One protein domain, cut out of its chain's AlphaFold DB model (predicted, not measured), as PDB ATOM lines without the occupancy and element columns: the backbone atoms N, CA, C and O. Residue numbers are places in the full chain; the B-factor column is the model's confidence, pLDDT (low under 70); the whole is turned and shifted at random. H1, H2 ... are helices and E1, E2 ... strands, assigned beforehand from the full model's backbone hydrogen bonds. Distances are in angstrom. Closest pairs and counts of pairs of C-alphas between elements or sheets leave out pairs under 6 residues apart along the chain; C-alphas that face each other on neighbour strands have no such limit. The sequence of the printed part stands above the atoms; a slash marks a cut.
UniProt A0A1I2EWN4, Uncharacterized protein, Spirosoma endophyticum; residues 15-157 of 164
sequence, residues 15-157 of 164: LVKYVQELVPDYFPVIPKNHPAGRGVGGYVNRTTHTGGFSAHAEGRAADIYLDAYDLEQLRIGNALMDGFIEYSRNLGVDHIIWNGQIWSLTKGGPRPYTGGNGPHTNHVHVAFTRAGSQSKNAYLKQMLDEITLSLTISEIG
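This is residues 15 to 157 of the 164 residues of an uncharacterized protein of Spirosoma endophyticum (UniProt A0A1I2EWN4). A four-stranded antiparallel sheet, ordered E1 E4 E2 E3, has H1 and H3 over one face, and long H5 packs on both of them, off the sheet, with its residues 152 to 157 sticking out. The printed part has 143 residues, with five named helices and four named strands in the order H1 H2 E1 H3 H4 E2 E3 E4 H5, class mixed. It is compact, radius of gyration of the C-alphas 14.2 A, spanning 47 by 35 by 31 A.

H1, residues 15 to 26, is over E1, residues 61 to 64, at a height over the sheet of 9.8 A; the closest C-alphas, Val 16 and Ala 62, are 5.9 A apart. H2, residues 55 to 58, and H4, residues 88 to 91, only graze the sheet. H3, residues 71 to 86, on the same face as H1, is over E2, residues 93 to 98; its closest C-alphas to E2 are Met 81 and Ile 96, 6.8 A. E4, residues 124 to 128, is antiparallel to E1 (N 62 and O 126, 2.9 A) and E2 (N 97 and O 125, 2.8 A). E2 and E3, residues 101 to 104, form a hairpin (N 96 and O 103, 2.9 A). With its residues 143 to 151 alone, H5, residues 138 to 157, touches H3 at a steep tilt of 43 degrees, opposite ways (C-alphas of Gly 83 and Met 143, 6.0 A). Every O i to N i+4 pair is within hydrogen-bond range in H3 and H5, and 6 of 8 in H1.

H1 begins at C-alpha 15 (229.108, 341.180, 165.591). H3 measures 22.6 A. H5, 29.1 A, ends at C-alpha 157 (245.114, 357.943, 189.963).

The printed part has no cut. The links H1 to H2 and E3 to E4 are long. pLDDT is under 70 at residues 33 to 37, 48 to 53 and 157.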
ATOM      1  N   LEU A  15     228.378 340.745 164.397       97.12
ATOM      2  CA  LEU A  15     229.108 341.180 165.591       97.12
ATOM      3  C   LEU A  15     230.511 341.684 165.243       97.12
ATOM      4  O   LEU A  15     230.914 342.732 165.726       97.12
ATOM      5  N   VAL A  16     231.231 340.995 164.352       96.88
ATOM      6  CA  VAL A  16     232.564 341.431 163.903       96.88
ATOM      7  C   VAL A  16     232.477 342.779 163.200       96.88
ATOM      8  O   VAL A  16     233.275 343.663 163.486       96.88
ATOM      9  N   LYS A  17     231.467 342.985 162.347       95.25
ATOM     10  CA  LYS A  17     231.231 344.295 161.726       95.25
ATOM     11  C   LYS A  17     230.991 345.379 162.781       95.25
ATOM     12  O   LYS A  17     231.469 346.495 162.634       95.25
ATOM     13  N   TYR A  18     230.289 345.049 163.861       96.56
ATOM     14  CA  TYR A  18     230.051 345.993 164.948       96.56
ATOM     15  C   TYR A  18     231.317 346.308 165.757       96.56
ATOM     16  O   TYR A  18     231.513 347.456 166.134       96.56
ATOM     17  N   VAL A  19     232.213 345.332 165.948       96.62
ATOM     18  CA  VAL A  19     233.560 345.569 166.502       96.62
ATOM     19  C   VAL A  19     234.351 346.518 165.598       96.62
ATOM     20  O   VAL A  19     234.960 347.456 166.100       96.62
ATOM     21  N   GLN A  20     234.298 346.324 164.273       93.75
ATOM     22  CA  GLN A  20     234.965 347.206 163.305       93.75
ATOM     23  C   GLN A  20     234.458 348.649 163.352       93.75
ATOM     24  O   GLN A  20     235.235 349.574 163.145       93.75
ATOM     25  N   GLU A  21     233.163 348.829 163.610       92.69
ATOM     26  CA  GLU A  21     232.530 350.141 163.730       92.69
ATOM     27  C   GLU A  21     232.881 350.809 165.071       92.69
ATOM     28  O   GLU A  21     233.343 351.945 165.075       92.69
ATOM     29  N   LEU A  22     232.697 350.107 166.195       95.31
ATOM     30  CA  LEU A  22     232.778 350.720 167.523       95.31
ATOM     31  C   LEU A  22     234.190 350.867 168.076       95.31
ATOM     32  O   LEU A  22     234.487 351.886 168.684       95.31
ATOM     33  N   VAL A  23     235.062 349.868 167.936       96.12
ATOM     34  CA  VAL A  23     236.367 349.900 168.623       96.12
ATOM     35  C   VAL A  23     237.182 351.159 168.268       96.12
ATOM     36  O   VAL A  23     237.673 351.809 169.192       96.12
ATOM     37  N   PRO A  24     237.261 351.587 166.992       94.50
ATOM     38  CA  PRO A  24     237.917 352.846 166.627       94.50
ATOM     39  C   PRO A  24     237.235 354.126 167.149       94.50
ATOM     40  O   PRO A  24     237.876 355.173 167.191       94.50
ATOM     41  N   ASP A  25     235.943 354.086 167.499       94.50
ATOM     42  CA  ASP A  25     235.250 355.229 168.120       94.50
ATOM     43  C   ASP A  25     235.679 355.422 169.580       94.50
ATOM     44  O   ASP A  25     235.744 356.555 170.053       94.50
ATOM     45  N   TYR A  26     235.983 354.325 170.280       96.38
ATOM     46  CA  TYR A  26     236.408 354.339 171.682       96.38
ATOM     47  C   TYR A  26     237.912 354.561 171.850       96.38
ATOM     48  O   TYR A  26     238.332 355.212 172.802       96.38
ATOM     49  N   PHE A  27     238.721 354.050 170.920       94.94
ATOM     50  CA  PHE A  27     240.178 354.142 170.984       94.94
ATOM     51  C   PHE A  27     240.725 354.769 169.695       94.94
ATOM     52  O   PHE A  27     241.050 354.041 168.756       94.94
ATOM     53  N   PRO A  28     240.866 356.106 169.629       91.88
ATOM     54  CA  PRO A  28     241.306 356.806 168.418       91.88
ATOM     55  C   PRO A  28     242.709 356.429 167.918       91.88
ATOM     56  O   PRO A  28     243.019 356.664 166.750       91.88
ATOM     57  N   VAL A  29     243.548 355.826 168.773       91.25
ATOM     58  CA  VAL A  29     244.836 355.230 168.375       91.25
ATOM     59  C   VAL A  29     244.656 354.077 167.374       91.25
ATOM     60  O   VAL A  29     245.550 353.793 166.579       91.25
ATOM     61  N   ILE A  30     243.476 353.447 167.358       92.44
ATOM     62  CA  ILE A  30     243.071 352.429 166.388       92.44
ATOM     63  C   ILE A  30     242.352 353.140 165.231       92.44
ATOM     64  O   ILE A  30     241.233 353.630 165.394       92.44
ATOM     65  N   PRO A  31     242.940 353.204 164.027       85.75
ATOM     66  CA  PRO A  31     242.357 353.969 162.929       85.75
ATOM     67  C   PRO A  31     241.104 353.290 162.348       85.75
ATOM     68  O   PRO A  31     241.059 352.075 162.146       85.75
ATOM     69  N   LYS A  32     240.099 354.106 161.990       80.25
ATOM     70  CA  LYS A  32     238.836 353.665 161.356       80.25
ATOM     71  C   LYS A  32     239.025 353.041 159.975       80.25
ATOM     72  O   LYS A  32     238.414 352.031 159.659       80.25
ATOM     73  N   ASN A  33     239.856 353.665 159.145       69.12
ATOM     74  CA  ASN A  33     240.183 353.228 157.792       69.12
ATOM     75  C   ASN A  33     241.669 353.501 157.582       69.12
ATOM     76  O   ASN A  33     242.075 354.659 157.677       69.12
ATOM     77  N   HIS A  34     242.484 352.485 157.292       55.62
ATOM     78  CA  HIS A  34     243.900 352.720 157.008       55.62
ATOM     79  C   HIS A  34     244.354 352.032 155.712       55.62
ATOM     80  O   HIS A  34     244.136 350.827 155.559       55.62
ATOM     81  N   PRO A  35     245.046 352.745 154.802       45.22
ATOM     82  CA  PRO A  35     245.496 352.219 153.508       45.22
ATOM     83  C   PRO A  35     246.546 351.096 153.603       45.22
ATOM     84  O   PRO A  35     246.733 350.362 152.640       45.22
ATOM     85  N   ALA A  36     247.193 350.913 154.762       52.94
ATOM     86  CA  ALA A  36     248.123 349.803 155.030       52.94
ATOM     87  C   ALA A  36     247.499 348.614 155.802       52.94
ATOM     88  O   ALA A  36     248.227 347.735 156.256       52.94
ATOM     89  N   GLY A  37     246.171 348.593 155.997       54.44
ATOM     90  CA  GLY A  37     245.465 347.436 156.567       54.44
ATOM     91  C   GLY A  37     245.589 347.235 158.082       54.44
ATOM     92  O   GLY A  37     245.432 346.113 158.547       54.44
ATOM     93  N   ARG A  38     245.858 348.287 158.865       70.94
ATOM     94  CA  ARG A  38     245.832 348.231 160.339       70.94
ATOM     95  C   ARG A  38     244.715 349.128 160.851       70.94
ATOM     96  O   ARG A  38     244.674 350.285 160.469       70.94
ATOM     97  N   GLY A  39     243.801 348.550 161.616       85.00
ATOM     98  CA  GLY A  39     242.502 349.062 162.059       85.00
ATOM     99  C   GLY A  39     241.810 347.901 162.773       85.00
ATOM    100  O   GLY A  39     242.453 347.231 163.577       85.00
ATOM    101  N   VAL A  40     240.575 347.556 162.410       92.56
ATOM    102  CA  VAL A  40     239.968 346.277 162.826       92.56
ATOM    103  C   VAL A  40     239.753 345.366 161.612       92.56
ATOM    104  O   VAL A  40     238.904 345.614 160.752       92.56
ATOM    105  N   GLY A  41     240.535 344.289 161.535       89.69
ATOM    106  CA  GLY A  41     240.406 343.230 160.535       89.69
ATOM    107  C   GLY A  41     239.154 342.371 160.740       89.69
ATOM    108  O   GLY A  41     238.561 342.361 161.815       89.69
ATOM    109  N   GLY A  42     238.744 341.640 159.702       88.94
ATOM    110  CA  GLY A  42     237.521 340.829 159.711       88.94
ATOM    111  C   GLY A  42     237.645 339.578 158.846       88.94
ATOM    112  O   GLY A  42     238.634 338.850 158.932       88.94
ATOM    113  N   TYR A  43     236.640 339.306 158.009       89.31
ATOM    114  CA  TYR A  43     236.648 338.145 157.117       89.31
ATOM    115  C   TYR A  43     237.874 338.110 156.199       89.31
ATOM    116  O   TYR A  43     238.170 339.075 155.497       89.31
ATOM    117  N   VAL A  44     238.529 336.950 156.154       86.25
ATOM    118  CA  VAL A  44     239.581 336.630 155.188       86.25
ATOM    119  C   VAL A  44     239.392 335.181 154.773       86.25
ATOM    120  O   VAL A  44     239.359 334.289 155.622       86.25
ATOM    121  N   ASN A  45     239.292 334.932 153.468       82.12
ATOM    122  CA  ASN A  45     239.180 333.580 152.929       82.12
ATOM    123  C   ASN A  45     240.534 332.849 153.015       82.12
ATOM    124  O   ASN A  45     241.284 332.813 152.041       82.12
ATOM    125  N   ARG A  46     240.875 332.325 154.198       77.75
ATOM    126  CA  ARG A  46     242.155 331.651 154.470       77.75
ATOM    127  C   ARG A  46     242.004 330.444 155.391       77.75
ATOM    128  O   ARG A  46     241.154 330.431 156.273       77.75
ATOM    129  N   THR A  47     242.889 329.466 155.258       70.81
ATOM    130  CA  THR A  47     243.141 328.469 156.310       70.81
ATOM    131  C   THR A  47     244.129 329.028 157.339       70.81
ATOM    132  O   THR A  47     244.777 330.054 157.108       70.81
ATOM    133  N   THR A  48     244.238 328.400 158.514       65.38
ATOM    134  CA  THR A  48     245.371 328.678 159.410       65.38
ATOM    135  C   THR A  48     246.667 328.164 158.778       65.38
ATOM    136  O   THR A  48     246.634 327.313 157.888       65.38
ATOM    137  N   HIS A  49     247.823 328.639 159.249       57.81
ATOM    138  CA  HIS A  49     249.130 328.213 158.732       57.81
ATOM    139  C   HIS A  49     249.347 326.686 158.789       57.81
ATOM    140  O   HIS A  49     250.043 326.129 157.949       57.81
ATOM    141  N   THR A  50     248.694 325.990 159.725       58.88
ATOM    142  CA  THR A  50     248.734 324.523 159.864       58.88
ATOM    143  C   THR A  50     247.669 323.788 159.036       58.88
ATOM    144  O   THR A  50     247.437 322.601 159.249       58.88
ATOM    145  N   GLY A  51     246.980 324.480 158.121       56.94
ATOM    146  CA  GLY A  51     245.902 323.916 157.298       56.94
ATOM    147  C   GLY A  51     244.572 323.729 158.036       56.94
ATOM    148  O   GLY A  51     243.605 323.245 157.453       56.94
ATOM    149  N   GLY A  52     244.505 324.130 159.307       61.47
ATOM    150  CA  GLY A  52     243.294 324.087 160.113       61.47
ATOM    151  C   GLY A  52     242.273 325.160 159.729       61.47
ATOM    152  O   GLY A  52     242.544 326.132 159.019       61.47
ATOM    153  N   PHE A  53     241.063 324.978 160.242       65.00
ATOM    154  CA  PHE A  53     239.952 325.903 160.081       65.00
ATOM    155  C   PHE A  53     240.228 327.260 160.752       65.00
ATOM    156  O   PHE A  53     240.549 327.309 161.939       65.00
ATOM    157  N   SER A  54     240.082 328.366 160.012       83.50
ATOM    158  CA  SER A  54     240.250 329.728 160.536       83.50
ATOM    159  C   SER A  54     238.897 330.369 160.843       83.50
ATOM    160  O   SER A  54     238.026 330.418 159.979       83.50
ATOM    161  N   ALA A  55     238.738 330.956 162.030       92.38
ATOM    162  CA  ALA A  55     237.555 331.753 162.366       92.38
ATOM    163  C   ALA A  55     237.367 332.972 161.432       92.38
ATOM    164  O   ALA A  55     236.240 333.403 161.187       92.38
ATOM    165  N   HIS A  56     238.446 333.482 160.822       93.25
ATOM    166  CA  HIS A  56     238.345 334.518 159.786       93.25
ATOM    167  C   HIS A  56     237.687 334.017 158.501       93.25
ATOM    168  O   HIS A  56     237.002 334.801 157.847       93.25
ATOM    169  N   ALA A  57     237.830 332.732 158.158       91.12
ATOM    170  CA  ALA A  57     237.192 332.139 156.980       91.12
ATOM    171  C   ALA A  57     235.674 331.995 157.128       91.12
ATOM    172  O   ALA A  57     234.983 331.767 156.139       91.12
ATOM    173  N   GLU A  58     235.162 332.143 158.351       93.81
ATOM    174  CA  GLU A  58     233.734 332.271 158.646       93.81
ATOM    175  C   GLU A  58     233.307 333.721 158.903       93.81
ATOM    176  O   GLU A  58     232.133 334.001 159.133       93.81
ATOM    177  N   GLY A  59     234.270 334.647 158.929       94.88
ATOM    178  CA  GLY A  59     234.066 336.055 159.255       94.88
ATOM    179  C   GLY A  59     233.616 336.309 160.688       94.88
ATOM    180  O   GLY A  59     233.038 337.358 160.960       94.88
ATOM    181  N   ARG A  60     233.858 335.352 161.593       96.56
ATOM    182  CA  ARG A  60     233.497 335.422 163.018       96.56
ATOM    183  C   ARG A  60     234.667 335.832 163.917       96.56
ATOM    184  O   ARG A  60     234.550 335.714 165.131       96.56
ATOM    185  N   ALA A  61     235.781 336.269 163.333       96.62
ATOM    186  CA  ALA A  61     236.930 336.792 164.062       96.62
ATOM    187  C   ALA A  61     237.280 338.217 163.634       96.62
ATOM    188  O   ALA A  61     237.077 338.582 162.471       96.62
ATOM    189  N   ALA A  62     237.813 338.976 164.586       96.12
ATOM    190  CA  ALA A  62     238.332 340.321 164.410       96.12
ATOM    191  C   ALA A  62     239.795 340.381 164.868       96.12
ATOM    192  O   ALA A  62     240.119 339.859 165.934       96.12
ATOM    193  N   ASP A  63     240.635 341.057 164.083       95.50
ATOM    194  CA  ASP A  63     242.003 341.412 164.477       95.50
ATOM    195  C   ASP A  63     242.030 342.916 164.775       95.50
ATOM    196  O   ASP A  63     241.924 343.733 163.862       95.50
ATOM    197  N   ILE A  64     242.122 343.289 166.049       96.69
ATOM    198  CA  ILE A  64     242.175 344.682 166.506       96.69
ATOM    199  C   ILE A  64     243.650 345.075 166.610       96.69
ATOM    200  O   ILE A  64     244.342 344.632 167.525       96.69
ATOM    201  N   TYR A  65     244.153 345.851 165.650       95.12
ATOM    202  CA  TYR A  65     245.584 346.152 165.554       95.12
ATOM    203  C   TYR A  65     246.039 347.130 166.641       95.12
ATOM    204  O   TYR A  65     245.558 348.259 166.700       95.12
ATOM    205  N   LEU A  66     246.993 346.674 167.454       95.31
ATOM    206  CA  LEU A  66     247.595 347.363 168.597       95.31
ATOM    207  C   LEU A  66     249.029 346.852 168.771       95.31
ATOM    208  O   LEU A  66     249.264 345.659 168.600       95.31
ATOM    209  N   ASP A  67     249.971 347.714 169.131       95.50
ATOM    210  CA  ASP A  67     251.364 347.344 169.390       95.50
ATOM    211  C   ASP A  67     251.609 347.102 170.887       95.50
ATOM    212  O   ASP A  67     251.521 348.017 171.699       95.50
ATOM    213  N   ALA A  68     251.940 345.867 171.264       97.19
ATOM    214  CA  ALA A  68     252.242 345.494 172.646       97.19
ATOM    215  C   ALA A  68     253.544 346.124 173.178       97.19
ATOM    216  O   ALA A  68     253.792 346.070 174.383       97.19
ATOM    217  N   TYR A  69     254.383 346.690 172.305       96.50
ATOM    218  CA  TYR A  69     255.595 347.417 172.693       96.50
ATOM    219  C   TYR A  69     255.352 348.916 172.919       96.50
ATOM    220  O   TYR A  69     256.228 349.597 173.453       96.50
ATOM    221  N   ASP A  70     254.173 349.421 172.557       96.38
ATOM    222  CA  ASP A  70     253.713 350.760 172.905       96.38
ATOM    223  C   ASP A  70     252.896 350.702 174.207       96.38
ATOM    224  O   ASP A  70     251.980 349.894 174.344       96.38
ATOM    225  N   LEU A  71     253.242 351.526 175.201       95.19
ATOM    226  CA  LEU A  71     252.653 351.423 176.544       95.19
ATOM    227  C   LEU A  71     251.151 351.741 176.578       95.19
ATOM    228  O   LEU A  71     250.422 351.132 177.362       95.19
ATOM    229  N   GLU A  72     250.685 352.684 175.760       94.50
ATOM    230  CA  GLU A  72     249.266 353.040 175.683       94.50
ATOM    231  C   GLU A  72     248.481 351.899 175.032       94.50
ATOM    232  O   GLU A  72     247.511 351.386 175.598       94.50
ATOM    233  N   GLN A  73     248.956 351.427 173.881       96.06
ATOM    234  CA  GLN A  73     248.320 350.342 173.142       96.06
ATOM    235  C   GLN A  73     248.374 349.010 173.894       96.06
ATOM    236  O   GLN A  73     247.414 348.239 173.828       96.06
ATOM    237  N   LEU A  74     249.429 348.757 174.673       97.00
ATOM    238  CA  LEU A  74     249.515 347.610 175.575       97.00
ATOM    239  C   LEU A  74     248.405 347.637 176.630       97.00
ATOM    240  O   LEU A  74     247.756 346.615 176.860       97.00
ATOM    241  N   ARG A  75     248.157 348.794 177.260       97.38
ATOM    242  CA  ARG A  75     247.083 348.948 178.258       97.38
ATOM    243  C   ARG A  75     245.709 348.718 177.634       97.38
ATOM    244  O   ARG A  75     244.907 347.990 178.214       97.38
ATOM    245  N   ILE A  76     245.468 349.263 176.440       97.81
ATOM    246  CA  ILE A  76     244.225 349.036 175.686       97.81
ATOM    247  C   ILE A  76     244.076 347.551 175.330       97.81
ATOM    248  O   ILE A  76     243.014 346.972 175.550       97.81
ATOM    249  N   GLY A  77     245.133 346.910 174.825       98.00
ATOM    250  CA  GLY A  77     245.115 345.498 174.442       98.00
ATOM    251  C   GLY A  77     244.836 344.566 175.623       98.00
ATOM    252  O   GLY A  77     244.015 343.656 175.503       98.00
ATOM    253  N   ASN A  78     245.446 344.833 176.781       98.25
ATOM    254  CA  ASN A  78     245.176 344.093 178.016       98.25
ATOM    255  C   ASN A  78     243.720 344.275 178.466       98.25
ATOM    256  O   ASN A  78     243.031 343.290 178.717       98.25
ATOM    257  N   ALA A  79     243.223 345.516 178.489       98.31
ATOM    258  CA  ALA A  79     241.852 345.794 178.903       98.31
ATOM    259  C   ALA A  79     240.809 345.189 177.946       98.31
ATOM    260  O   ALA A  79     239.783 344.679 178.390       98.31
ATOM    261  N   LEU A  80     241.081 345.180 176.636       98.50
ATOM    262  CA  LEU A  80     240.262 344.463 175.657       98.50
ATOM    263  C   LEU A  80     240.269 342.955 175.917       98.50
ATOM    264  O   LEU A  80     239.208 342.334 175.863       98.50
ATOM    265  N   MET A  81     241.435 342.360 176.196       98.19
ATOM    266  CA  MET A  81     241.526 340.937 176.520       98.19
ATOM    267  C   MET A  81     240.679 340.583 177.742       98.19
ATOM    268  O   MET A  81     239.847 339.678 177.656       98.19
ATOM    269  N   ASP A  82     240.845 341.321 178.835       98.12
ATOM    270  CA  ASP A  82     240.098 341.101 180.071       98.12
ATOM    271  C   ASP A  82     238.593 341.312 179.864       98.12
ATOM    272  O   ASP A  82     237.795 340.442 180.221       98.12
ATOM    273  N   GLY A  83     238.201 342.390 179.179       98.19
ATOM    274  CA  GLY A  83     236.801 342.681 178.878       98.19
ATOM    275  C   GLY A  83     236.137 341.584 178.044       98.19
ATOM    276  O   GLY A  83     235.058 341.105 178.390       98.19
ATOM    277  N   PHE A  84     236.778 341.101 176.975       98.44
ATOM    278  CA  PHE A  84     236.212 340.005 176.180       98.44
ATOM    279  C   PHE A  84     236.109 338.692 176.968       98.44
ATOM    280  O   PHE A  84     235.195 337.902 176.713       98.44
ATOM    281  N   ILE A  85     237.020 338.438 177.911       98.06
ATOM    282  CA  ILE A  85     236.950 337.275 178.804       98.06
ATOM    283  C   ILE A  85     235.763 337.410 179.762       98.06
ATOM    284  O   ILE A  85     234.960 336.478 179.875       98.06
ATOM    285  N   GLU A  86     235.623 338.563 180.413       97.94
ATOM    286  CA  GLU A  86     234.535 338.865 181.344       97.94
ATOM    287  C   GLU A  86     233.166 338.764 180.658       97.94
ATOM    288  O   GLU A  86     232.276 338.040 181.107       97.94
ATOM    289  N   TYR A  87     233.040 339.378 179.482       97.94
ATOM    290  CA  TYR A  87     231.820 339.387 178.675       97.94
ATOM    291  C   TYR A  87     231.662 338.159 177.773       97.94
ATOM    292  O   TYR A  87     230.763 338.112 176.924       97.94
ATOM    293  N   SER A  88     232.502 337.134 177.939       97.19
ATOM    294  CA  SER A  88     232.575 335.999 177.014       97.19
ATOM    295  C   SER A  88     231.239 335.287 176.808       97.19
ATOM    296  O   SER A  88     230.887 334.953 175.676       97.19
ATOM    297  N   ARG A  89     230.449 335.099 177.875       95.62
ATOM    298  CA  ARG A  89     229.112 334.483 177.791       95.62
ATOM    299  C   ARG A  89     228.114 335.371 177.057       95.62
ATOM    300  O   ARG A  89     227.345 334.874 176.239       95.62
ATOM    301  N   ASN A  90     228.135 336.670 177.340       96.75
ATOM    302  CA  ASN A  90     227.208 337.646 176.778       96.75
ATOM    303  C   ASN A  90     227.454 337.877 175.288       96.75
ATOM    304  O   ASN A  90     226.501 337.942 174.515       96.75
ATOM    305  N   LEU A  91     228.721 337.974 174.886       96.94
ATOM    306  CA  LEU A  91     229.150 338.201 173.504       96.94
ATOM    307  C   LEU A  91     229.284 336.905 172.696       96.94
ATOM    308  O   LEU A  91     229.377 336.939 171.469       96.94
ATOM    309  N   GLY A  92     229.298 335.755 173.372       96.75
ATOM    310  CA  GLY A  92     229.580 334.467 172.756       96.75
ATOM    311  C   GLY A  92     231.010 334.394 172.230       96.75
ATOM    312  O   GLY A  92     231.197 333.967 171.093       96.75
ATOM    313  N   VAL A  93     232.000 334.819 173.020       97.81
ATOM    314  CA  VAL A  93     233.429 334.695 172.693       97.81
ATOM    315  C   VAL A  93     233.831 333.221 172.722       97.81
ATOM    316  O   VAL A  93     233.551 332.495 173.673       97.81
ATOM    317  N   ASP A  94     234.484 332.776 171.655       97.38
ATOM    318  CA  ASP A  94     235.029 331.428 171.499       97.38
ATOM    319  C   ASP A  94     236.473 331.371 172.013       97.38
ATOM    320  O   ASP A  94     236.812 330.530 172.849       97.38
ATOM    321  N   HIS A  95     237.317 332.300 171.560       97.19
ATOM    322  CA  HIS A  95     238.672 332.484 172.072       97.19
ATOM    323  C   HIS A  95     239.207 333.889 171.788       97.19
ATOM    324  O   HIS A  95     238.728 334.579 170.890       97.19
ATOM    325  N   ILE A  96     240.221 334.282 172.554       97.94
ATOM    326  CA  ILE A  96     240.966 335.528 172.388       97.94
ATOM    327  C   ILE A  96     242.462 335.262 172.526       97.94
ATOM    328  O   ILE A  96     242.859 334.426 173.340       97.94
ATOM    329  N   ILE A  97     243.275 335.935 171.715       97.56
ATOM    330  CA  ILE A  97     244.735 335.841 171.717       97.56
ATOM    331  C   ILE A  97     245.304 337.257 171.727       97.56
ATOM    332  O   ILE A  97     244.932 338.082 170.893       97.56
ATOM    333  N   TRP A  98     246.210 337.531 172.656       98.25
ATOM    334  CA  TRP A  98     246.909 338.806 172.762       98.25
ATOM    335  C   TRP A  98     248.246 338.591 173.462       98.25
ATOM    336  O   TRP A  98     248.314 337.852 174.442       98.25
ATOM    337  N   ASN A  99     249.306 339.212 172.947       97.38
ATOM    338  CA  ASN A  99     250.608 339.322 173.609       97.38
ATOM    339  C   ASN A  99     251.150 338.000 174.202       97.38
ATOM    340  O   ASN A  99     251.538 337.899 175.364       97.38
ATOM    341  N   GLY A 100     251.138 336.942 173.394       96.81
ATOM    342  CA  GLY A 100     251.654 335.622 173.750       96.81
ATOM    343  C   GLY A 100     250.724 334.812 174.650       96.81
ATOM    344  O   GLY A 100     251.121 333.747 175.125       96.81
ATOM    345  N   GLN A 101     249.494 335.271 174.873       97.31
ATOM    346  CA  GLN A 101     248.497 334.601 175.696       97.31
ATOM    347  C   GLN A 101     247.253 334.250 174.892       97.31
ATOM    348  O   GLN A 101     246.906 334.914 173.921       97.31
ATOM    349  N   ILE A 102     246.571 333.191 175.313       97.81
ATOM    350  CA  ILE A 102     245.271 332.782 174.791       97.81
ATOM    351  C   ILE A 102     244.317 332.493 175.945       97.81
ATOM    352  O   ILE A 102     244.684 331.843 176.921       97.81
ATOM    353  N   TRP A 103     243.065 332.897 175.789       98.00
ATOM    354  CA  TRP A 103     241.933 332.379 176.549       98.00
ATOM    355  C   TRP A 103     240.952 331.719 175.579       98.00
ATOM    356  O   TRP A 103     240.835 332.130 174.427       98.00
ATOM    357  N   SER A 104     240.255 330.664 176.005       96.94
ATOM    358  CA  SER A 104     239.205 330.057 175.178       96.94
ATOM    359  C   SER A 104     238.086 329.482 176.022       96.94
ATOM    360  O   SER A 104     238.345 328.917 177.083       96.94
ATOM    361  N   LEU A 105     236.865 329.521 175.495       94.81
ATOM    362  CA  LEU A 105     235.657 329.029 176.155       94.81
ATOM    363  C   LEU A 105     235.802 327.581 176.647       94.81
ATOM    364  O   LEU A 105     235.341 327.237 177.729       94.81
ATOM    365  N   THR A 106     236.485 326.738 175.870       93.50
ATOM    366  CA  THR A 106     236.670 325.307 176.165       93.50
ATOM    367  C   THR A 106     237.681 325.002 177.266       93.50
ATOM    368  O   THR A 106     237.634 323.918 177.835       93.50
ATOM    369  N   LYS A 107     238.621 325.912 177.543       94.50
ATOM    370  CA  LYS A 107     239.695 325.692 178.527       94.50
ATOM    371  C   LYS A 107     239.613 326.647 179.719       94.50
ATOM    372  O   LYS A 107     240.200 326.351 180.754       94.50
ATOM    373  N   GLY A 108     238.904 327.770 179.583       91.19
ATOM    374  CA  GLY A 108     239.007 328.903 180.501       91.19
ATOM    375  C   GLY A 108     240.433 329.460 180.544       91.19
ATOM    376  O   GLY A 108     241.264 329.041 179.738       91.19
ATOM    377  N   GLY A 109     240.673 330.385 181.484       89.94
ATOM    378  CA  GLY A 109     241.985 330.894 181.922       89.94
ATOM    379  C   GLY A 109     242.951 331.427 180.841       89.94
ATOM    380  O   GLY A 109     243.213 330.752 179.842       89.94
ATOM    381  N   PRO A 110     243.577 332.602 181.033       93.00
ATOM    382  CA  PRO A 110     244.735 332.980 180.228       93.00
ATOM    383  C   PRO A 110     245.853 331.940 180.369       93.00
ATOM    384  O   PRO A 110     246.168 331.481 181.467       93.00
ATOM    385  N   ARG A 111     246.458 331.549 179.249       96.75
ATOM    386  CA  ARG A 111     247.581 330.599 179.199       96.75
ATOM    387  C   ARG A 111     248.532 330.960 178.057       96.75
ATOM    388  O   ARG A 111     248.097 331.646 177.132       96.75
ATOM    389  N   PRO A 112     249.782 330.468 178.062       96.88
ATOM    390  CA  PRO A 112     250.709 330.712 176.963       96.88
ATOM    391  C   PRO A 112     250.133 330.270 175.612       96.88
ATOM    392  O   PRO A 112     249.593 329.166 175.476       96.88
ATOM    393  N   TYR A 113     250.256 331.134 174.608       93.94
ATOM    394  CA  TYR A 113     249.930 330.836 173.221       93.94
ATOM    395  C   TYR A 113     251.186 330.382 172.479       93.94
ATOM    396  O   TYR A 113     252.163 331.116 172.369       93.94
ATOM    397  N   THR A 114     251.144 329.168 171.938       88.06
ATOM    398  CA  THR A 114     252.266 328.537 171.224       88.06
ATOM    399  C   THR A 114     251.957 328.291 169.743       88.06
ATOM    400  O   THR A 114     252.602 327.468 169.096       88.06
ATOM    401  N   GLY A 115     250.936 328.958 169.193       82.50
ATOM    402  CA  GLY A 115     250.511 328.750 167.808       82.50
ATOM    403  C   GLY A 115     251.453 329.383 166.776       82.50
ATOM    404  O   GLY A 115     252.064 330.421 167.013       82.50
ATOM    405  N   GLY A 116     251.533 328.767 165.592       76.75
ATOM    406  CA  GLY A 116     252.500 329.126 164.543       76.75
ATOM    407  C   GLY A 116     252.286 330.476 163.845       76.75
ATOM    408  O   GLY A 116     253.146 330.895 163.082       76.75
ATOM    409  N   ASN A 117     251.181 331.182 164.106       76.50
ATOM    410  CA  ASN A 117     250.915 332.506 163.520       76.50
ATOM    411  C   ASN A 117     251.625 333.658 164.265       76.50
ATOM    412  O   ASN A 117     251.370 334.825 163.974       76.50
ATOM    413  N   GLY A 118     252.509 333.343 165.218       84.44
ATOM    414  CA  GLY A 118     253.271 334.316 165.997       84.44
ATOM    415  C   GLY A 118     252.583 334.732 167.303       84.44
ATOM    416  O   GLY A 118     251.461 334.311 167.592       84.44
ATOM    417  N   PRO A 119     253.243 335.562 168.122       91.81
ATOM    418  CA  PRO A 119     252.814 335.835 169.490       91.81
ATOM    419  C   PRO A 119     251.633 336.810 169.600       91.81
ATOM    420  O   PRO A 119     251.196 337.065 170.708       91.81
ATOM    421  N   HIS A 120     251.091 337.354 168.504       95.44
ATOM    422  CA  HIS A 120     250.003 338.349 168.554       95.44
ATOM    423  C   HIS A 120     250.374 339.589 169.394       95.44
ATOM    424  O   HIS A 120     249.583 340.089 170.186       95.44
ATOM    425  N   THR A 121     251.605 340.084 169.233       96.75
ATOM    426  CA  THR A 121     252.089 341.333 169.853       96.75
ATOM    427  C   THR A 121     251.701 342.581 169.062       96.75
ATOM    428  O   THR A 121     251.999 343.687 169.481       96.75
ATOM    429  N   ASN A 122     251.068 342.418 167.899       94.88
ATOM    430  CA  ASN A 122     250.697 343.508 166.994       94.88
ATOM    431  C   ASN A 122     249.182 343.586 166.715       94.88
ATOM    432  O   ASN A 122     248.756 344.383 165.875       94.88
ATOM    433  N   HIS A 123     248.378 342.736 167.362       95.94
ATOM    434  CA  HIS A 123     246.917 342.803 167.358       95.94
ATOM    435  C   HIS A 123     246.312 341.910 168.445       95.94
ATOM    436  O   HIS A 123     246.836 340.833 168.729       95.94
ATOM    437  N   VAL A 124     245.159 342.313 168.974       97.81
ATOM    438  CA  VAL A 124     244.259 341.434 169.729       97.81
ATOM    439  C   VAL A 124     243.417 340.652 168.723       97.81
ATOM    440  O   VAL A 124     242.663 341.243 167.949       97.81
ATOM    441  N   HIS A 125     243.518 339.327 168.734       97.31
ATOM    442  CA  HIS A 125     242.652 338.451 167.949       97.31
ATOM    443  C   HIS A 125     241.489 337.972 168.811       97.31
ATOM    444  O   HIS A 125     241.714 337.287 169.803       97.31
ATOM    445  N   VAL A 126     240.250 338.255 168.414       98.19
ATOM    446  CA  VAL A 126     239.050 337.735 169.086       98.19
ATOM    447  C   VAL A 126     238.176 336.982 168.096       98.19
ATOM    448  O   VAL A 126     237.824 337.494 167.035       98.19
ATOM    449  N   ALA A 127     237.792 335.760 168.452       97.44
ATOM    450  CA  ALA A 127     236.854 334.948 167.699       97.44
ATOM    451  C   ALA A 127     235.578 334.722 168.507       97.44
ATOM    452  O   ALA A 127     235.619 334.403 169.695       97.44
ATOM    453  N   PHE A 128     234.437 334.814 167.835       97.88
ATOM    454  CA  PHE A 128     233.123 334.553 168.410       97.88
ATOM    455  C   PHE A 128     232.619 333.177 167.986       97.88
ATOM    456  O   PHE A 128     232.963 332.661 166.920       97.88
ATOM    457  N   THR A 129     231.767 332.576 168.806       96.44
ATOM    458  CA  THR A 129     230.974 331.406 168.432       96.44
ATOM    459  C   THR A 129     230.108 331.738 167.219       96.44
ATOM    460  O   THR A 129     229.725 332.891 166.999       96.44
ATOM    461  N   ARG A 130     229.746 330.720 166.428       95.38
ATOM    462  CA  ARG A 130     228.860 330.920 165.274       95.38
ATOM    463  C   ARG A 130     227.570 331.638 165.673       95.38
ATOM    464  O   ARG A 130     227.224 332.617 165.027       95.38
ATOM    465  N   ALA A 131     226.918 331.222 166.759       95.44
ATOM    466  CA  ALA A 131     225.700 331.871 167.247       95.44
ATOM    467  C   ALA A 131     225.945 333.313 167.732       95.44
ATOM    468  O   ALA A 131     225.214 334.211 167.321       95.44
ATOM    469  N   GLY A 132     226.986 333.548 168.542       95.69
ATOM    470  CA  GLY A 132     227.319 334.885 169.056       95.69
ATOM    471  C   GLY A 132     227.665 335.889 167.955       95.69
ATOM    472  O   GLY A 132     227.326 337.062 168.051       95.69
ATOM    473  N   SER A 133     228.248 335.420 166.848       97.00
ATOM    474  CA  SER A 133     228.631 336.281 165.724       97.00
ATOM    475  C   SER A 133     227.454 336.922 164.967       97.00
ATOM    476  O   SER A 133     227.674 337.861 164.200       97.00
ATOM    477  N   GLN A 134     226.220 336.430 165.152       96.00
ATOM    478  CA  GLN A 134     225.069 336.767 164.303       96.00
ATOM    479  C   GLN A 134     224.262 337.997 164.736       96.00
ATOM    480  O   GLN A 134     223.308 338.354 164.046       96.00
ATOM    481  N   SER A 135     224.615 338.682 165.825       89.06
ATOM    482  CA  SER A 135     223.884 339.880 166.258       89.06
ATOM    483  C   SER A 135     224.805 341.030 166.652       89.06
ATOM    484  O   SER A 135     225.900 340.837 167.174       89.06
ATOM    485  N   LYS A 136     224.331 342.262 166.418       87.88
ATOM    486  CA  LYS A 136     224.883 343.439 167.096       87.88
ATOM    487  C   LYS A 136     224.503 343.331 168.566       87.88
ATOM    488  O   LYS A 136     223.321 343.323 168.901       87.88
ATOM    489  N   ASN A 137     225.504 343.198 169.422       88.12
ATOM    490  CA  ASN A 137     225.301 342.884 170.824       88.12
ATOM    491  C   ASN A 137     225.543 344.128 171.687       88.12
ATOM    492  O   ASN A 137     226.638 344.687 171.660       88.12
ATOM    493  N   ALA A 138     224.533 344.567 172.444       94.12
ATOM    494  CA  ALA A 138     224.628 345.755 173.296       94.12
ATOM    495  C   ALA A 138     225.732 345.638 174.360       94.12
ATOM    496  O   ALA A 138     226.350 346.643 174.709       94.12
ATOM    497  N   TYR A 139     226.046 344.413 174.794       97.38
ATOM    498  CA  TYR A 139     227.132 344.150 175.735       97.38
ATOM    499  C   TYR A 139     228.511 344.542 175.191       97.38
ATOM    500  O   TYR A 139     229.404 344.823 175.978       97.38
ATOM    501  N   LEU A 140     228.692 344.632 173.864       98.00
ATOM    502  CA  LEU A 140     229.955 345.114 173.297       98.00
ATOM    503  C   LEU A 140     230.166 346.585 173.651       98.00
ATOM    504  O   LEU A 140     231.254 346.971 174.056       98.00
ATOM    505  N   LYS A 141     229.114 347.399 173.515       97.81
ATOM    506  CA  LYS A 141     229.177 348.815 173.868       97.81
ATOM    507  C   LYS A 141     229.401 348.982 175.373       97.81
ATOM    508  O   LYS A 141     230.262 349.757 175.761       97.81
ATOM    509  N   GLN A 142     228.667 348.223 176.189       98.19
ATOM    510  CA  GLN A 142     228.824 348.249 177.644       98.19
ATOM    511  C   GLN A 142     230.267 347.927 178.065       98.19
ATOM    512  O   GLN A 142     230.869 348.691 178.809       98.19
ATOM    513  N   MET A 143     230.842 346.850 177.525       98.25
ATOM    514  CA  MET A 143     232.234 346.473 177.774       98.25
ATOM    515  C   MET A 143     233.209 347.607 177.410       98.25
ATOM    516  O   MET A 143     234.124 347.905 178.170       98.25
ATOM    517  N   LEU A 144     233.017 348.265 176.262       98.25
ATOM    518  CA  LEU A 144     233.877 349.374 175.827       98.25
ATOM    519  C   LEU A 144     233.722 350.631 176.701       98.25
ATOM    520  O   LEU A 144     234.721 351.298 176.983       98.25
ATOM    521  N   ASP A 145     232.501 350.933 177.157       97.94
ATOM    522  CA  ASP A 145     232.233 352.008 178.122       97.94
ATOM    523  C   ASP A 145     233.001 351.755 179.438       97.94
ATOM    524  O   ASP A 145     233.678 352.652 179.946       97.94
ATOM    525  N   GLU A 146     232.956 350.523 179.957       97.75
ATOM    526  CA  GLU A 146     233.631 350.123 181.201       97.75
ATOM    527  C   GLU A 146     235.161 350.131 181.076       97.75
ATOM    528  O   GLU A 146     235.849 350.660 181.955       97.75
ATOM    529  N   ILE A 147     235.706 349.622 179.965       97.31
ATOM    530  CA  ILE A 147     237.149 349.673 179.685       97.31
ATOM    531  C   ILE A 147     237.640 351.123 179.667       97.31
ATOM    532  O   ILE A 147     238.634 351.450 180.315       97.31
ATOM    533  N   THR A 148     236.947 351.998 178.937       95.56
ATOM    534  CA  THR A 148     237.370 353.396 178.769       95.56
ATOM    535  C   THR A 148     237.355 354.132 180.103       95.56
ATOM    536  O   THR A 148     238.322 354.813 180.441       95.56
ATOM    537  N   LEU A 149     236.309 353.927 180.910       93.88
ATOM    538  CA  LEU A 149     236.225 354.492 182.253       93.88
ATOM    539  C   LEU A 149     237.384 354.019 183.148       93.88
ATOM    540  O   LEU A 149     238.004 354.832 183.835       93.88
ATOM    541  N   SER A 150     237.699 352.721 183.120       91.69
ATOM    542  CA  SER A 150     238.795 352.131 183.899       91.69
ATOM    543  C   SER A 150     240.163 352.709 183.512       91.69
ATOM    544  O   SER A 150     240.947 353.112 184.379       91.69
ATOM    545  N   LEU A 151     240.432 352.837 182.208       92.06
ATOM    546  CA  LEU A 151     241.676 353.421 181.705       92.06
ATOM    547  C   LEU A 151     241.823 354.887 182.143       92.06
ATOM    548  O   LEU A 151     242.860 355.234 182.709       92.06
ATOM    549  N   THR A 152     240.779 355.711 182.013       88.38
ATOM    550  CA  THR A 152     240.816 357.122 182.442       88.38
ATOM    551  C   THR A 152     241.018 357.278 183.952       88.38
ATOM    552  O   THR A 152     241.826 358.101 184.386       88.38
ATOM    553  N   ILE A 153     240.327 356.483 184.778       82.75
ATOM    554  CA  ILE A 153     240.490 356.543 186.241       82.75
ATOM    555  C   ILE A 153     241.921 356.183 186.638       82.75
ATOM    556  O   ILE A 153     242.501 356.843 187.502       82.75
ATOM    557  N   SER A 154     242.510 355.167 186.001       77.00
ATOM    558  CA  SER A 154     243.886 354.776 186.302       77.00
ATOM    559  C   SER A 154     244.886 355.899 185.991       77.00
ATOM    560  O   SER A 154     245.764 356.164 186.805       77.00
ATOM    561  N   GLU A 155     244.713 356.635 184.890       77.19
ATOM    562  CA  GLU A 155     245.573 357.775 184.530       77.19
ATOM    563  C   GLU A 155     245.486 358.919 185.538       77.19
ATOM    564  O   GLU A 155     246.513 359.463 185.949       77.19
ATOM    565  N   ILE A 156     244.273 359.236 185.996       72.50
ATOM    566  CA  ILE A 156     244.048 360.232 187.049       72.50
ATOM    567  C   ILE A 156     244.703 359.773 188.360       72.50
ATOM    568  O   ILE A 156     245.431 360.538 188.991       72.50
ATOM    569  N   GLY A 157     244.506 358.512 188.757       68.44
ATOM    570  CA  GLY A 157     245.114 357.943 189.963       68.44
ATOM    571  C   GLY A 157     246.646 358.007 189.953       68.44
ATOM    572  O   GLY A 157     247.245 358.379 190.960       68.44
TER     573      GLY A 157